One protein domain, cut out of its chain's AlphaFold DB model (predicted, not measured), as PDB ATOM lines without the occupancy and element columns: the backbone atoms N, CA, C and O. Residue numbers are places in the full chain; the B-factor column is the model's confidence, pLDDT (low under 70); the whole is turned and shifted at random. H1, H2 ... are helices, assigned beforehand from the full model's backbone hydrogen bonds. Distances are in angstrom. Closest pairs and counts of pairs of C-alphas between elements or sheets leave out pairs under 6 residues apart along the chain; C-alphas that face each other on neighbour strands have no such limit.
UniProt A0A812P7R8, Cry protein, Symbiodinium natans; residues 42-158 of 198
ATOM      1  N   TRP A  42     -25.645  30.790  -0.945       83.94
ATOM      2  CA  TRP A  42     -25.424  32.085  -1.577       83.94
ATOM      3  C   TRP A  42     -24.407  31.952  -2.709       83.94
ATOM      4  O   TRP A  42     -23.322  31.401  -2.528       83.94
ATOM      5  N   ARG A  43     -24.766  32.471  -3.884       89.06
ATOM      6  CA  ARG A  43     -23.865  32.654  -5.022       89.06
ATOM      7  C   ARG A  43     -23.937  34.111  -5.444       89.06
ATOM      8  O   ARG A  43     -25.033  34.651  -5.525       89.06
ATOM      9  N   GLY A  44     -22.787  34.741  -5.657       90.81
ATOM     10  CA  GLY A  44     -22.721  36.118  -6.145       90.81
ATOM     11  C   GLY A  44     -23.077  36.230  -7.631       90.81
ATOM     12  O   GLY A  44     -23.187  35.226  -8.333       90.81
ATOM     13  N   GLY A  45     -23.226  37.468  -8.100       93.69
ATOM     14  CA  GLY A  45     -23.436  37.789  -9.512       93.69
ATOM     15  C   GLY A  45     -24.867  38.204  -9.858       93.69
ATOM     16  O   GLY A  45     -25.838  37.811  -9.206       93.69
ATOM     17  N   GLU A  46     -24.984  39.008 -10.912       95.19
ATOM     18  CA  GLU A  46     -26.257  39.543 -11.410       95.19
ATOM     19  C   GLU A  46     -27.196  38.436 -11.897       95.19
ATOM     20  O   GLU A  46     -28.361  38.401 -11.504       95.19
ATOM     21  N   SER A  47     -26.695  37.465 -12.664       95.44
ATOM     22  CA  SER A  47     -27.519  36.364 -13.183       95.44
ATOM     23  C   SER A  47     -28.184  35.561 -12.057       95.44
ATOM     24  O   SER A  47     -29.370  35.241 -12.132       95.44
ATOM     25  N   CYS A  48     -27.449  35.300 -10.966       94.06
ATOM     26  CA  CYS A  48     -27.991  34.634  -9.778       94.06
ATOM     27  C   CYS A  48     -29.034  35.503  -9.059       94.06
ATOM     28  O   CYS A  48     -30.039  34.988  -8.558       94.06
ATOM     29  N   ALA A  49     -28.816  36.820  -9.021       94.12
ATOM     30  CA  ALA A  49     -29.743  37.773  -8.427       94.12
ATOM     31  C   ALA A  49     -31.079  37.825  -9.184       94.12
ATOM     32  O   ALA A  49     -32.142  37.742  -8.564       94.12
ATOM     33  N   LEU A  50     -31.027  37.914 -10.516       95.06
ATOM     34  CA  LEU A  50     -32.201  37.959 -11.389       95.06
ATOM     35  C   LEU A  50     -32.986  36.648 -11.349       95.06
ATOM     36  O   LEU A  50     -34.206  36.678 -11.196       95.06
ATOM     37  N   ALA A  51     -32.302  35.502 -11.391       94.00
ATOM     38  CA  ALA A  51     -32.948  34.200 -11.244       94.00
ATOM     39  C   ALA A  51     -33.695  34.095  -9.903       94.00
ATOM     40  O   ALA A  51     -34.847  33.670  -9.851       94.00
ATOM     41  N   ARG A  52     -33.085  34.560  -8.802       92.56
ATOM     42  CA  ARG A  52     -33.746  34.551  -7.488       92.56
ATOM     43  C   ARG A  52     -34.916  35.531  -7.403       92.56
ATOM     44  O   ARG A  52     -35.913  35.207  -6.756       92.56
ATOM     45  N   LEU A  53     -34.816  36.697  -8.041       94.25
ATOM     46  CA  LEU A  53     -35.917  37.653  -8.151       94.25
ATOM     47  C   LEU A  53     -37.121  37.028  -8.862       94.25
ATOM     48  O   LEU A  53     -38.229  37.067  -8.326       94.25
ATOM     49  N   GLN A  54     -36.887  36.415 -10.025       94.31
ATOM     50  CA  GLN A  54     -37.915  35.734 -10.815       94.31
ATOM     51  C   GLN A  54     -38.555  34.589 -10.023       94.31
ATOM     52  O   GLN A  54     -39.777  34.550  -9.864       94.31
ATOM     53  N   ALA A  55     -37.737  33.749  -9.387       92.50
ATOM     54  CA  ALA A  55     -38.221  32.663  -8.544       92.50
ATOM     55  C   ALA A  55     -39.049  33.146  -7.340       92.50
ATOM     56  O   ALA A  55     -39.955  32.458  -6.871       92.50
ATOM     57  N   PHE A  56     -38.734  34.315  -6.778       90.81
ATOM     58  CA  PHE A  56     -39.455  34.880  -5.636       90.81
ATOM     59  C   PHE A  56     -40.791  35.527  -6.033       90.81
ATOM     60  O   PHE A  56     -41.817  35.232  -5.414       90.81
ATOM     61  N   ILE A  57     -40.784  36.405  -7.041       91.69
ATOM     62  CA  ILE A  57     -41.965  37.180  -7.444       91.69
ATOM     63  C   ILE A  57     -42.903  36.341  -8.312       91.69
ATOM     64  O   ILE A  57     -44.105  36.317  -8.058       91.69
ATOM     65  N   TRP A  58     -42.371  35.639  -9.311       91.94
ATOM     66  CA  TRP A  58     -43.175  35.056 -10.383       91.94
ATOM     67  C   TRP A  58     -43.436  33.566 -10.189       91.94
ATOM     68  O   TRP A  58     -44.599  33.168 -10.191       91.94
ATOM     69  N   GLU A  59     -42.398  32.761  -9.949       91.94
ATOM     70  CA  GLU A  59     -42.547  31.301  -9.833       91.94
ATOM     71  C   GLU A  59     -43.254  30.911  -8.530       91.94
ATOM     72  O   GLU A  59     -44.311  30.284  -8.544       91.94
ATOM     73  N   ARG A  60     -42.714  31.334  -7.379       88.25
ATOM     74  CA  ARG A  60     -43.283  30.992  -6.064       88.25
ATOM     75  C   ARG A  60     -44.442  31.891  -5.654       88.25
ATOM     76  O   ARG A  60     -45.140  31.579  -4.693       88.25
ATOM     77  N   ARG A  61     -44.610  33.043  -6.316       88.75
ATOM     78  CA  ARG A  61     -45.561  34.108  -5.934       88.75
ATOM     79  C   ARG A  61     -45.487  34.456  -4.438       88.75
ATOM     80  O   ARG A  61     -46.475  34.889  -3.841       88.75
ATOM     81  N   ALA A  62     -44.305  34.292  -3.837       85.38
ATOM     82  CA  ALA A  62     -44.080  34.411  -2.397       85.38
ATOM     83  C   ALA A  62     -44.307  35.848  -1.902       85.38
ATOM     84  O   ALA A  62     -44.641  36.064  -0.739       85.38
ATOM     85  N   LEU A  63     -44.238  36.825  -2.814       85.75
ATOM     86  CA  LEU A  63     -44.594  38.217  -2.553       85.75
ATOM     87  C   LEU A  63     -46.019  38.375  -1.992       85.75
ATOM     88  O   LEU A  63     -46.241  39.262  -1.177       85.75
ATOM     89  N   LYS A  64     -46.967  37.491  -2.336       84.19
ATOM     90  CA  LYS A  64     -48.336  37.503  -1.778       84.19
ATOM     91  C   LYS A  64     -48.391  37.276  -0.274       84.19
ATOM     92  O   LYS A  64     -49.248  37.840   0.401       84.19
ATOM     93  N   GLN A  65     -47.494  36.432   0.219       78.62
ATOM     94  CA  GLN A  65     -47.401  36.035   1.621       78.62
ATOM     95  C   GLN A  65     -46.347  36.854   2.374       78.62
ATOM     96  O   GLN A  65     -46.136  36.640   3.564       78.62
ATOM     97  N   TYR A  66     -45.678  37.785   1.688       79.12
ATOM     98  CA  TYR A  66     -44.629  38.593   2.277       79.12
ATOM     99  C   TYR A  66     -45.196  39.512   3.362       79.12
ATOM    100  O   TYR A  66     -46.054  40.358   3.098       79.12
ATOM    101  N   VAL A  67     -44.673  39.359   4.575       69.50
ATOM    102  CA  VAL A  67     -44.931  40.253   5.704       69.50
ATOM    103  C   VAL A  67     -43.762  41.229   5.799       69.50
ATOM    104  O   VAL A  67     -42.606  40.814   5.907       69.50
ATOM    105  N   GLY A  68     -44.056  42.528   5.716       64.25
ATOM    106  CA  GLY A  68     -43.038  43.574   5.779       64.25
ATOM    107  C   GLY A  68     -42.374  43.667   7.154       64.25
ATOM    108  O   GLY A  68     -42.951  43.300   8.176       64.25
ATOM    109  N   THR A  69     -41.162  44.224   7.193       57.78
ATOM    110  CA  THR A  69     -40.383  44.418   8.432       57.78
ATOM    111  C   THR A  69     -41.053  45.332   9.464       57.78
ATOM    112  O   THR A  69     -40.694  45.272  10.633       57.78
ATOM    113  N   THR A  70     -42.022  46.162   9.070       53.03
ATOM    114  CA  THR A  70     -42.775  47.055   9.973       53.03
ATOM    115  C   THR A  70     -44.024  46.423  10.573       53.03
ATOM    116  O   THR A  70     -44.417  46.800  11.672       53.03
ATOM    117  N   ASP A  71     -44.609  45.421   9.914       52.09
ATOM    118  CA  ASP A  71     -45.766  44.676  10.440       52.09
ATOM    119  C   ASP A  71     -45.329  43.614  11.478       52.09
ATOM    120  O   ASP A  71     -46.144  42.994  12.163       52.09
ATOM    121  N   TRP A  72     -44.008  43.463  11.637       46.94
ATOM    122  CA  TRP A  72     -43.289  42.668  12.635       46.94
ATOM    123  C   TRP A  72     -43.752  42.899  14.081       46.94
ATOM    124  O   TRP A  72     -43.699  41.977  14.899       46.94
ATOM    125  N   THR A  73     -44.212  44.109  14.415       47.28
ATOM    126  CA  THR A  73     -44.573  44.503  15.788       47.28
ATOM    127  C   THR A  73     -46.050  44.313  16.124       47.28
ATOM    128  O   THR A  73     -46.373  44.183  17.300       47.28
ATOM    129  N   ALA A  74     -46.944  44.240  15.134       42.59
ATOM    130  CA  ALA A  74     -48.386  44.179  15.384       42.59
ATOM    131  C   ALA A  74     -48.906  42.756  15.655       42.59
ATOM    132  O   ALA A  74     -49.924  42.587  16.318       42.59
ATOM    133  N   SER A  75     -48.236  41.718  15.142       49.09
ATOM    134  CA  SER A  75     -48.743  40.336  15.232       49.09
ATOM    135  C   SER A  75     -47.770  39.336  15.855       49.09
ATOM    136  O   SER A  75     -48.116  38.163  15.962       49.09
ATOM    137  N   GLY A  76     -46.552  39.746  16.233       44.50
ATOM    138  CA  GLY A  76     -45.569  38.901  16.936       44.50
ATOM    139  C   GLY A  76     -45.054  37.667  16.172       44.50
ATOM    140  O   GLY A  76     -44.126  37.002  16.640       44.50
ATOM    141  N   LYS A  77     -45.602  37.363  14.990       43.84
ATOM    142  CA  LYS A  77     -45.286  36.181  14.180       43.84
ATOM    143  C   LYS A  77     -43.968  36.366  13.433       43.84
ATOM    144  O   LYS A  77     -43.924  36.767  12.276       43.84
ATOM    145  N   CYS A  78     -42.878  36.020  14.107       44.28
ATOM    146  CA  CYS A  78     -41.594  35.720  13.478       44.28
ATOM    147  C   CYS A  78     -41.601  34.279  12.967       44.28
ATOM    148  O   CYS A  78     -40.867  33.423  13.448       44.28
ATOM    149  N   THR A  79     -42.490  33.993  12.028       42.34
ATOM    150  CA  THR A  79     -42.572  32.683  11.380       42.34
ATOM    151  C   THR A  79     -42.886  32.867   9.904       42.34
ATOM    152  O   THR A  79     -43.716  32.166   9.340       42.34
ATOM    153  N   ALA A  80     -42.203  33.812   9.250       49.75
ATOM    154  CA  ALA A  80     -41.988  33.645   7.822       49.75
ATOM    155  C   ALA A  80     -41.114  32.393   7.686       49.75
ATOM    156  O   ALA A  80     -39.966  32.392   8.142       49.75
ATOM    157  N   SER A  81     -41.666  31.310   7.133       53.59
ATOM    158  CA  SER A  81     -40.853  30.162   6.727       53.59
ATOM    159  C   SER A  81     -39.714  30.664   5.832       53.59
ATOM    160  O   SER A  81     -39.820  31.734   5.222       53.59
ATOM    161  N   ASN A  82     -38.596  29.935   5.756       54.00
ATOM    162  CA  ASN A  82     -37.430  30.373   4.975       54.00
ATOM    163  C   ASN A  82     -37.785  30.812   3.541       54.00
ATOM    164  O   ASN A  82     -37.140  31.716   3.001       54.00
ATOM    165  N   ASP A  83     -38.855  30.239   2.991       58.34
ATOM    166  CA  ASP A  83     -39.372  30.489   1.650       58.34
ATOM    167  C   ASP A  83     -40.183  31.781   1.492       58.34
ATOM    168  O   ASP A  83     -40.314  32.279   0.376       58.34
ATOM    169  N   GLN A  84     -40.693  32.362   2.581       61.47
ATOM    170  CA  GLN A  84     -41.525  33.573   2.537       61.47
ATOM    171  C   GLN A  84     -40.720  34.876   2.543       61.47
ATOM    172  O   GLN A  84     -41.247  35.949   2.250       61.47
ATOM    173  N   THR A  85     -39.426  34.808   2.845       73.56
ATOM    174  CA  THR A  85     -38.542  35.976   2.773       73.56
ATOM    175  C   THR A  85     -37.916  36.108   1.388       73.56
ATOM    176  O   THR A  85     -37.517  35.112   0.789       73.56
ATOM    177  N   SER A  86     -37.736  37.342   0.912       78.75
ATOM    178  CA  SER A  86     -37.161  37.603  -0.415       78.75
ATOM    179  C   SER A  86     -35.713  37.128  -0.561       78.75
ATOM    180  O   SER A  86     -35.313  36.698  -1.640       78.75
ATOM    181  N   LYS A  87     -34.923  37.183   0.524       86.31
ATOM    182  CA  LYS A  87     -33.495  36.813   0.530       86.31
ATOM    183  C   LYS A  87     -32.704  37.549  -0.577       86.31
ATOM    184  O   LYS A  87     -31.758  37.009  -1.135       86.31
ATOM    185  N   LEU A  88     -33.091  38.789  -0.898       89.88
ATOM    186  CA  LEU A  88     -32.450  39.619  -1.935       89.88
ATOM    187  C   LEU A  88     -31.381  40.579  -1.379       89.88
ATOM    188  O   LEU A  88     -30.685  41.235  -2.150       89.88
ATOM    189  N   SER A  89     -31.238  40.666  -0.053       90.75
ATOM    190  CA  SER A  89     -30.345  41.620   0.613       90.75
ATOM    191  C   SER A  89     -28.876  41.571   0.166       90.75
ATOM    192  O   SER A  89     -28.351  42.655  -0.088       90.75
ATOM    193  N   PRO A  90     -28.198  40.412   0.000       91.81
ATOM    194  CA  PRO A  90     -26.794  40.430  -0.417       91.81
ATOM    195  C   PRO A  90     -26.631  40.962  -1.843       91.81
ATOM    196  O   PRO A  90     -25.740  41.764  -2.098       91.81
ATOM    197  N   TYR A  91     -27.539  40.621  -2.762       94.31
ATOM    198  CA  TYR A  91     -27.491  41.136  -4.133       94.31
ATOM    199  C   TYR A  91     -27.736  42.648  -4.203       94.31
ATOM    200  O   TYR A  91     -27.110  43.336  -5.004       94.31
ATOM    201  N   LEU A  92     -28.614  43.177  -3.344       94.00
ATOM    202  CA  LEU A  92     -28.854  44.619  -3.211       94.00
ATOM    203  C   LEU A  92     -27.690  45.365  -2.534       94.00
ATOM    204  O   LEU A  92     -27.560  46.577  -2.728       94.00
ATOM    205  N   ALA A  93     -26.893  44.676  -1.712       92.38
ATOM    206  CA  ALA A  93     -25.715  45.234  -1.049       92.38
ATOM    207  C   ALA A  93     -24.529  45.341  -2.018       92.38
ATOM    208  O   ALA A  93     -23.916  46.399  -2.106       92.38
ATOM    209  N   PHE A  94     -24.274  44.288  -2.800       93.38
ATOM    210  CA  PHE A  94     -23.220  44.270  -3.822       93.38
ATOM    211  C   PHE A  94     -23.601  44.987  -5.126       93.38
ATOM    212  O   PHE A  94     -22.782  45.096  -6.030       93.38
ATOM    213  N   GLY A  95     -24.845  45.455  -5.261       93.62
ATOM    214  CA  GLY A  95     -25.320  46.113  -6.481       93.62
ATOM    215  C   GLY A  95     -25.592  45.162  -7.651       93.62
ATOM    216  O   GLY A  95     -25.987  45.628  -8.713       93.62
ATOM    217  N   CYS A  96     -25.470  43.842  -7.455       94.88
ATOM    218  CA  CYS A  96     -25.872  42.824  -8.433       94.88
ATOM    219  C   CYS A  96     -27.371  42.886  -8.763       94.88
ATOM    220  O   CYS A  96     -27.797  42.380  -9.795       94.88
ATOM    221  N   LEU A  97     -28.179  43.456  -7.866       95.44
ATOM    222  CA  LEU A  97     -29.577  43.766  -8.118       95.44
ATOM    223  C   LEU A  97     -29.829  45.255  -7.891       95.44
ATOM    224  O   LEU A  97     -29.514  45.800  -6.833       95.44
ATOM    225  N   SER A  98     -30.467  45.902  -8.864       95.25
ATOM    226  CA  SER A  98     -30.884  47.295  -8.731       95.25
ATOM    227  C   SER A  98     -32.191  47.410  -7.934       95.25
ATOM    228  O   SER A  98     -33.169  46.734  -8.269       95.25
ATOM    229  N   PRO A  99     -32.282  48.310  -6.933       95.12
ATOM    230  CA  PRO A  99     -33.533  48.552  -6.211       95.12
ATOM    231  C   PRO A  99     -34.632  49.113  -7.126       95.12
ATOM    232  O   PRO A  99     -35.807  48.827  -6.911       95.12
ATOM    233  N   ARG A 100     -34.263  49.850  -8.186       95.88
ATOM    234  CA  ARG A 100     -35.218  50.348  -9.191       95.88
ATOM    235  C   ARG A 100     -35.815  49.213 -10.014       95.88
ATOM    236  O   ARG A 100     -37.014  49.212 -10.256       95.88
ATOM    237  N   LEU A 101     -34.989  48.245 -10.416       96.00
ATOM    238  CA  LEU A 101     -35.461  47.064 -11.142       96.00
ATOM    239  C   LEU A 101     -36.452  46.272 -10.286       96.00
ATOM    240  O   LEU A 101     -37.544  45.945 -10.739       96.00
ATOM    241  N   LEU A 102     -36.098  46.036  -9.020       95.31
ATOM    242  CA  LEU A 102     -36.978  45.368  -8.068       95.31
ATOM    243  C   LEU A 102     -38.306  46.122  -7.884       95.31
ATOM    244  O   LEU A 102     -39.359  45.494  -7.888       95.31
ATOM    245  N   TYR A 103     -38.277  47.453  -7.772       95.44
ATOM    246  CA  TYR A 103     -39.493  48.266  -7.693       95.44
ATOM    247  C   TYR A 103     -40.400  48.082  -8.920       95.44
ATOM    248  O   TYR A 103     -41.597  47.841  -8.763       95.44
ATOM    249  N   TRP A 104     -39.840  48.139 -10.130       96.00
ATOM    250  CA  TRP A 104     -40.612  47.948 -11.359       96.00
ATOM    251  C   TRP A 104     -41.216  46.546 -11.467       96.00
ATOM    252  O   TRP A 104     -42.371  46.413 -11.868       96.00
ATOM    253  N   GLU A 105     -40.487  45.514 -11.048       94.81
ATOM    254  CA  GLU A 105     -41.008  44.143 -11.000       94.81
ATOM    255  C   GLU A 105     -42.140  43.985  -9.973       94.81
ATOM    256  O   GLU A 105     -43.152  43.349 -10.264       94.81
ATOM    257  N   ILE A 106     -42.039  44.631  -8.805       93.44
ATOM    258  CA  ILE A 106     -43.129  44.663  -7.814       93.44
ATOM    259  C   ILE A 106     -44.369  45.353  -8.395       93.44
ATOM    260  O   ILE A 106     -45.473  44.828  -8.269       93.44
ATOM    261  N   GLN A 107     -44.196  46.501  -9.058       92.94
ATOM    262  CA  GLN A 107     -45.290  47.229  -9.708       92.94
ATOM    263  C   GLN A 107     -45.941  46.402 -10.823       92.94
ATOM    264  O   GLN A 107     -47.165  46.381 -10.962       92.94
ATOM    265  N   ARG A 108     -45.139  45.679 -11.611       93.88
ATOM    266  CA  ARG A 108     -45.632  44.766 -12.646       93.88
ATOM    267  C   ARG A 108     -46.450  43.628 -12.041       93.88
ATOM    268  O   ARG A 108     -47.527  43.317 -12.550       93.88
ATOM    269  N   PHE A 109     -45.974  43.041 -10.946       92.69
ATOM    270  CA  PHE A 109     -46.698  41.998 -10.230       92.69
ATOM    271  C   PHE A 109     -48.011  42.523  -9.634       92.69
ATOM    272  O   PHE A 109     -49.050  41.893  -9.815       92.69
ATOM    273  N   GLU A 110     -47.998  43.702  -9.009       91.19
ATOM    274  CA  GLU A 110     -49.180  44.329  -8.401       91.19
ATOM    275  C   GLU A 110     -50.285  44.641  -9.420       91.19
ATOM    276  O   GLU A 110     -51.466  44.459  -9.122       91.19
ATOM    277  N   LYS A 111     -49.914  45.047 -10.642       89.56
ATOM    278  CA  LYS A 111     -50.868  45.232 -11.751       89.56
ATOM    279  C   LYS A 111     -51.550  43.927 -12.157       89.56
ATOM    280  O   LYS A 111     -52.722  43.948 -12.519       89.56
ATOM    281  N   SER A 112     -50.821  42.813 -12.116       86.44
ATOM    282  CA  SER A 112     -51.376  41.495 -12.436       86.44
ATOM    283  C   SER A 112     -52.196  40.898 -11.289       86.44
ATOM    284  O   SER A 112     -53.123  40.132 -11.533       86.44
ATOM    285  N   ASP A 113     -51.859  41.228 -10.039       80.75
ATOM    286  CA  ASP A 113     -52.432  40.596  -8.855       80.75
ATOM    287  C   ASP A 113     -52.325  41.522  -7.637       80.75
ATOM    288  O   ASP A 113     -51.228  41.880  -7.195       80.75
ATOM    289  N   ARG A 114     -53.469  41.903  -7.054       77.25
ATOM    290  CA  ARG A 114     -53.480  42.766  -5.867       77.25
ATOM    291  C   ARG A 114     -52.847  42.034  -4.689       77.25
ATOM    292  O   ARG A 114     -53.389  41.066  -4.163       77.25
ATOM    293  N   CYS A 115     -51.717  42.549  -4.222       78.12
ATOM    294  CA  CYS A 115     -50.887  41.876  -3.237       78.12
ATOM    295  C   CYS A 115     -50.540  42.815  -2.075       78.12
ATOM    296  O   CYS A 115     -49.882  43.841  -2.249       78.12
ATOM    297  N   LYS A 116     -50.944  42.448  -0.849       73.56
ATOM    298  CA  LYS A 116     -50.611  43.233   0.354       73.56
ATOM    299  C   LYS A 116     -49.097  43.292   0.600       73.56
ATOM    300  O   LYS A 116     -48.614  44.334   1.038       73.56
ATOM    301  N   GLY A 117     -48.368  42.226   0.263       78.75
ATOM    302  CA  GLY A 117     -46.917  42.141   0.428       78.75
ATOM    303  C   GLY A 117     -46.109  43.040  -0.513       78.75
ATOM    304  O   GLY A 117     -44.988  43.400  -0.162       78.75
ATOM    305  N   CYS A 118     -46.677  43.507  -1.637       86.19
ATOM    306  CA  CYS A 118     -46.026  44.496  -2.510       86.19
ATOM    307  C   CYS A 118     -45.671  45.772  -1.739       86.19
ATOM    308  O   CYS A 118     -44.523  46.211  -1.754       86.19
ATOM    309  N   ARG A 119     -46.632  46.316  -0.983       85.25
ATOM    310  CA  ARG A 119     -46.422  47.505  -0.141       85.25
ATOM    311  C   ARG A 119     -45.402  47.249   0.966       85.25
ATOM    312  O   ARG A 119     -44.564  48.104   1.226       85.25
ATOM    313  N   GLY A 120     -45.442  46.062   1.574       84.31
ATOM    314  CA  GLY A 120     -44.472  45.658   2.591       84.31
ATOM    315  C   GLY A 120     -43.043  45.655   2.051       84.31
ATOM    316  O   GLY A 120     -42.146  46.206   2.686       84.31
ATOM    317  N   LEU A 121     -42.827  45.084   0.862       87.31
ATOM    318  CA  LEU A 121     -41.497  45.008   0.258       87.31
ATOM    319  C   LEU A 121     -41.004  46.380  -0.220       87.31
ATOM    320  O   LEU A 121     -39.832  46.702  -0.033       87.31
ATOM    321  N   VAL A 122     -41.896  47.216  -0.765       89.69
ATOM    322  CA  VAL A 122     -41.587  48.620  -1.085       89.69
ATOM    323  C   VAL A 122     -41.186  49.384   0.178       89.69
ATOM    324  O   VAL A 122     -40.183  50.092   0.160       89.69
ATOM    325  N   ASN A 123     -41.885  49.191   1.299       87.25
ATOM    326  CA  ASN A 123     -41.516  49.818   2.565       87.25
ATOM    327  C   ASN A 123     -40.119  49.389   3.040       87.25
ATOM    328  O   ASN A 123     -39.330  50.214   3.491       87.25
ATOM    329  N   SER A 124     -39.755  48.113   2.881       87.75
ATOM    330  CA  SER A 124     -38.397  47.645   3.179       87.75
ATOM    331  C   SER A 124     -37.329  48.285   2.276       87.75
ATOM    332  O   SER A 124     -36.211  48.518   2.736       87.75
ATOM    333  N   LEU A 125     -37.652  48.614   1.019       90.69
ATOM    334  CA  LEU A 125     -36.753  49.382   0.145       90.69
ATOM    335  C   LEU A 125     -36.620  50.839   0.591       90.69
ATOM    336  O   LEU A 125     -35.510  51.367   0.593       90.69
ATOM    337  N   LEU A 126     -37.711  51.461   1.041       90.62
ATOM    338  CA  LEU A 126     -37.666  52.807   1.613       90.62
ATOM    339  C   LEU A 126     -36.792  52.849   2.869       90.62
ATOM    340  O   LEU A 126     -35.979  53.755   3.003       90.62
ATOM    341  N   TRP A 127     -36.872  51.836   3.740       88.19
ATOM    342  CA  TRP A 127     -35.970  51.704   4.890       88.19
ATOM    343  C   TRP A 127     -34.497  51.658   4.480       88.19
ATOM    344  O   TRP A 127     -33.661  52.316   5.100       88.19
ATOM    345  N   ARG A 128     -34.164  50.912   3.422       90.12
ATOM    346  CA  ARG A 128     -32.794  50.849   2.890       90.12
ATOM    347  C   ARG A 128     -32.295  52.227   2.455       90.12
ATOM    348  O   ARG A 128     -31.164  52.591   2.777       90.12
ATOM    349  N   ASP A 129     -33.106  52.974   1.714       90.94
ATOM    350  CA  ASP A 129     -32.703  54.289   1.212       90.94
ATOM    351  C   ASP A 129     -32.708  55.349   2.320       90.94
ATOM    352  O   ASP A 129     -31.789  56.162   2.378       90.94
ATOM    353  N   PHE A 130     -33.635  55.266   3.278       89.69
ATOM    354  CA  PHE A 130     -33.643  56.090   4.487       89.69
ATOM    355  C   PHE A 130     -32.323  55.986   5.257       89.69
ATOM    356  O   PHE A 130     -31.685  57.005   5.517       89.69
ATOM    357  N   TYR A 131     -31.855  54.767   5.557       86.19
ATOM    358  CA  TYR A 131     -30.570  54.589   6.238       86.19
ATOM    359  C   TYR A 131     -29.395  55.077   5.398       86.19
ATOM    360  O   TYR A 131     -28.472  55.682   5.940       86.19
ATOM    361  N   ARG A 132     -29.428  54.869   4.079       86.62
ATOM    362  CA  ARG A 132     -28.368  55.373   3.204       86.62
ATOM    363  C   ARG A 132     -28.286  56.897   3.232       86.62
ATOM    364  O   ARG A 132     -27.187  57.433   3.336       86.62
ATOM    365  N   PHE A 133     -29.422  57.584   3.177       85.44
ATOM    366  CA  PHE A 133     -29.464  59.041   3.236       85.44
ATOM    367  C   PHE A 133     -29.086  59.574   4.616       85.44
ATOM    368  O   PHE A 133     -28.316  60.522   4.681       85.44
ATOM    369  N   ILE A 134     -29.530  58.953   5.711       85.00
ATOM    370  CA  ILE A 134     -29.100  59.359   7.059       85.00
ATOM    371  C   ILE A 134     -27.588  59.244   7.207       85.00
ATOM    372  O   ILE A 134     -26.936  60.197   7.620       85.00
ATOM    373  N   VAL A 135     -27.022  58.098   6.839       80.88
ATOM    374  CA  VAL A 135     -25.580  57.867   6.956       80.88
ATOM    375  C   VAL A 135     -24.812  58.887   6.115       80.88
ATOM    376  O   VAL A 135     -23.847  59.474   6.593       80.88
ATOM    377  N   HIS A 136     -25.270  59.145   4.889       76.56
ATOM    378  CA  HIS A 136     -24.595  60.058   3.975       76.56
ATOM    379  C   HIS A 136     -24.728  61.537   4.377       76.56
ATOM    380  O   HIS A 136     -23.724  62.240   4.435       76.56
ATOM    381  N   TYR A 137     -25.941  62.006   4.680       74.44
ATOM    382  CA  TYR A 137     -26.226  63.424   4.922       74.44
ATOM    383  C   TYR A 137     -26.085  63.842   6.386       74.44
ATOM    384  O   TYR A 137     -25.614  64.942   6.654       74.44
ATOM    385  N   ALA A 138     -26.488  62.997   7.339       67.38
ATOM    386  CA  ALA A 138     -26.464  63.360   8.756       67.38
ATOM    387  C   ALA A 138     -25.113  63.052   9.421       67.38
ATOM    388  O   ALA A 138     -24.703  63.767  10.334       67.38
ATOM    389  N   TRP A 139     -24.415  61.997   8.985       63.88
ATOM    390  CA  TRP A 139     -23.191  61.530   9.652       63.88
ATOM    391  C   TRP A 139     -21.903  61.754   8.851       63.88
ATOM    392  O   TRP A 139     -20.843  61.910   9.462       63.88
ATOM    393  N   GLY A 140     -21.969  61.870   7.519       65.56
ATOM    394  CA  GLY A 140     -20.813  62.206   6.678       65.56
ATOM    395  C   GLY A 140     -19.622  61.269   6.925       65.56
ATOM    396  O   GLY A 140     -19.779  60.054   6.930       65.56
ATOM    397  N   ASN A 141     -18.432  61.820   7.184       62.81
ATOM    398  CA  ASN A 141     -17.226  61.033   7.502       62.81
ATOM    399  C   ASN A 141     -17.122  60.599   8.979       62.81
ATOM    400  O   ASN A 141     -16.150  59.954   9.355       62.81
ATOM    401  N   ARG A 142     -18.094  60.942   9.834       58.00
ATOM    402  CA  ARG A 142     -18.074  60.640  11.281       58.00
ATOM    403  C   ARG A 142     -18.871  59.383  11.639       58.00
ATOM    404  O   ARG A 142     -19.393  59.257  12.745       58.00
ATOM    405  N   THR A 143     -19.018  58.470  10.685       55.91
ATOM    406  CA  THR A 143     -19.993  57.374  10.733       55.91
ATOM    407  C   THR A 143     -19.794  56.418  11.892       55.91
ATOM    408  O   THR A 143     -20.785  56.012  12.481       55.91
ATOM    409  N   MET A 144     -18.560  56.090  12.273       55.03
ATOM    410  CA  MET A 144     -18.343  55.247  13.449       55.03
ATOM    411  C   MET A 144     -18.370  56.077  14.733       55.03
ATOM    412  O   MET A 144     -19.189  55.809  15.606       55.03
ATOM    413  N   ASP A 145     -17.576  57.141  14.830       56.81
ATOM    414  CA  ASP A 145     -17.402  57.877  16.091       56.81
ATOM    415  C   ASP A 145     -18.672  58.564  16.603       56.81
ATOM    416  O   ASP A 145     -18.891  58.620  17.814       56.81
ATOM    417  N   CYS A 146     -19.540  59.067  15.718       52.31
ATOM    418  CA  CYS A 146     -20.810  59.676  16.126       52.31
ATOM    419  C   CYS A 146     -21.870  58.637  16.499       52.31
ATOM    420  O   CYS A 146     -22.630  58.878  17.435       52.31
ATOM    421  N   ILE A 147     -21.924  57.486  15.814       59.34
ATOM    422  CA  ILE A 147     -22.829  56.390  16.195       59.34
ATOM    423  C   ILE A 147     -22.382  55.810  17.534       59.34
ATOM    424  O   ILE A 147     -23.213  55.652  18.426       59.34
ATOM    425  N   TYR A 148     -21.078  55.570  17.706       57.34
ATOM    426  CA  TYR A 148     -20.515  55.150  18.979       57.34
ATOM    427  C   TYR A 148     -20.827  56.181  20.058       57.34
ATOM    428  O   TYR A 148     -21.429  55.796  21.048       57.34
ATOM    429  N   ASN A 149     -20.541  57.476  19.878       56.25
ATOM    430  CA  ASN A 149     -20.853  58.499  20.890       56.25
ATOM    431  C   ASN A 149     -22.347  58.588  21.227       56.25
ATOM    432  O   ASN A 149     -22.706  58.695  22.396       56.25
ATOM    433  N   LEU A 150     -23.230  58.511  20.230       57.06
ATOM    434  CA  LEU A 150     -24.673  58.502  20.456       57.06
ATOM    435  C   LEU A 150     -25.107  57.254  21.242       57.06
ATOM    436  O   LEU A 150     -25.907  57.362  22.170       57.06
ATOM    437  N   MET A 151     -24.568  56.080  20.907       56.38
ATOM    438  CA  MET A 151     -24.817  54.837  21.641       56.38
ATOM    439  C   MET A 151     -24.221  54.877  23.052       56.38
ATOM    440  O   MET A 151     -24.891  54.461  23.989       56.38
ATOM    441  N   TYR A 152     -23.021  55.429  23.221       56.12
ATOM    442  CA  TYR A 152     -22.367  55.653  24.510       56.12
ATOM    443  C   TYR A 152     -23.198  56.585  25.402       56.12
ATOM    444  O   TYR A 152     -23.373  56.305  26.585       56.12
ATOM    445  N   HIS A 153     -23.768  57.659  24.849       58.09
ATOM    446  CA  HIS A 153     -24.635  58.574  25.595       58.09
ATOM    447  C   HIS A 153     -26.014  57.986  25.919       58.09
ATOM    448  O   HIS A 153     -26.564  58.288  26.975       58.09
ATOM    449  N   LEU A 154     -26.584  57.163  25.033       55.06
ATOM    450  CA  LEU A 154     -27.910  56.566  25.236       55.06
ATOM    451  C   LEU A 154     -27.884  55.296  26.099       55.06
ATOM    452  O   LEU A 154     -28.850  55.036  26.812       55.06
ATOM    453  N   PHE A 155     -26.815  54.501  26.026       58.94
ATOM    454  CA  PHE A 155     -26.728  53.171  26.641       58.94
ATOM    455  C   PHE A 155     -25.558  53.015  27.626       58.94
ATOM    456  O   PHE A 155     -25.403  51.950  28.219       58.94
ATOM    457  N   GLY A 156     -24.765  54.068  27.845       50.72
ATOM    458  CA  GLY A 156     -23.613  54.050  28.743       50.72
ATOM    459  C   GLY A 156     -22.349  53.440  28.115       50.72
ATOM    460  O   GLY A 156     -22.334  53.082  26.934       50.72
ATOM    461  N   PRO A 157     -21.250  53.335  28.887       58.28
ATOM    462  CA  PRO A 157     -19.994  52.760  28.421       58.28
ATOM    463  C   PRO A 157     -20.166  51.300  27.995       58.28
ATOM    464  O   PRO A 157     -20.344  50.412  28.825       58.28
ATOM    465  N   MET A 158     -20.058  51.036  26.692       56.72
ATOM    466  CA  MET A 158     -19.909  49.674  26.185       56.72
ATOM    467  C   MET A 158     -18.537  49.147  26.615       56.72
ATOM    468  O   MET A 158     -17.505  49.645  26.157       56.72
TER     469      MET A 158
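Overview. This is residues 42 to 158 of the 198 residues of the protein "Cry protein" of Symbiodinium natans (UniProt A0A812P7R8). One long helix, H5, runs out from a lobe of helices to a separate arm: its first part pairs with H4 as a helical hairpin, H1 lies side by side with H4, and H6 turns off at a corner by the far end of H5, where residues 150 to 156 stick out. The short helices H2 and H3 belong to the lobe, and a long loop, residues 66 to 88, joins them. The printed part has 117 residues with six named helices, H1 to H6 in order along the chain, and no named strand; the class is all helix. The whole is loose, with a radius of gyration of the C-alphas of 17.0 A and spans of 50 by 34 by 26 A.

Along the chain. Find C-alpha 116 at (-50.611, 43.233, 0.354); from there H5, residues 116 to 139, runs 34.3 A to C-alpha 139 at (-23.191, 61.530, 9.652). Before it comes H4, residues 99 to 112, 20.2 A long. Look at C-alpha 46, at (-26.257, 39.543, -11.410), for the start of H1, residues 46 to 59, 18.3 A long. H2 is residues 62 to 65, and H3 is residues 89 to 93. H6, residues 143 to 155, is 17.8 A long and ends at C-alpha 155, (-26.728, 53.171, 26.641).

Arrangement. Start at H5, which touches H4 with its residues 118 to 125 alone; their closest C-alphas, of Ile 106 and Cys 118, are 6.0 A apart. This hairpin has a shallow tilt of 20 degrees, opposite ways. H5 touches H2 with residues 116 to 121 alone, closest at the C-alphas of Lys 64 and Gly 117, 5.3 A. H1 touches H4 with residues 53 to 58 alone, at a shallow tilt of 21 degrees, the same way; the closest C-alphas, of Ile 57 and Phe 109, are 7.3 A apart. H1 and H2 only just touch, with 3 pairs of C-alphas within 8 A, and only at the corner, closest at Ile 57 and Leu 63, 5.6 A. H3 is close to H1 but not clearly touching, the C-alphas of Ala 49 and Tyr 91 being 5.9 A apart. H6 is close to H5 but not clearly touching, closest at the C-alphas of Val 135 and Thr 143, 6.8 A, and about perpendicular at 77 degrees. In H3 and H4 every O i to N i+4 pair is within hydrogen-bond range, against 9 of 10 in H1, 18 of 20 in H5 and 8 of 9 in H6; H2 is too short for such a pair.

Size, cuts and confidence. The C-alphas farthest apart, of Ser 112 and Pro 157, are 52.7 A apart. The printed part has no cut. The link from H2 to H3 is long, at 23 residues. The mean pLDDT of the printed part is 77.7; look for values under 70 at residues 67 to 84 and 138 to 158.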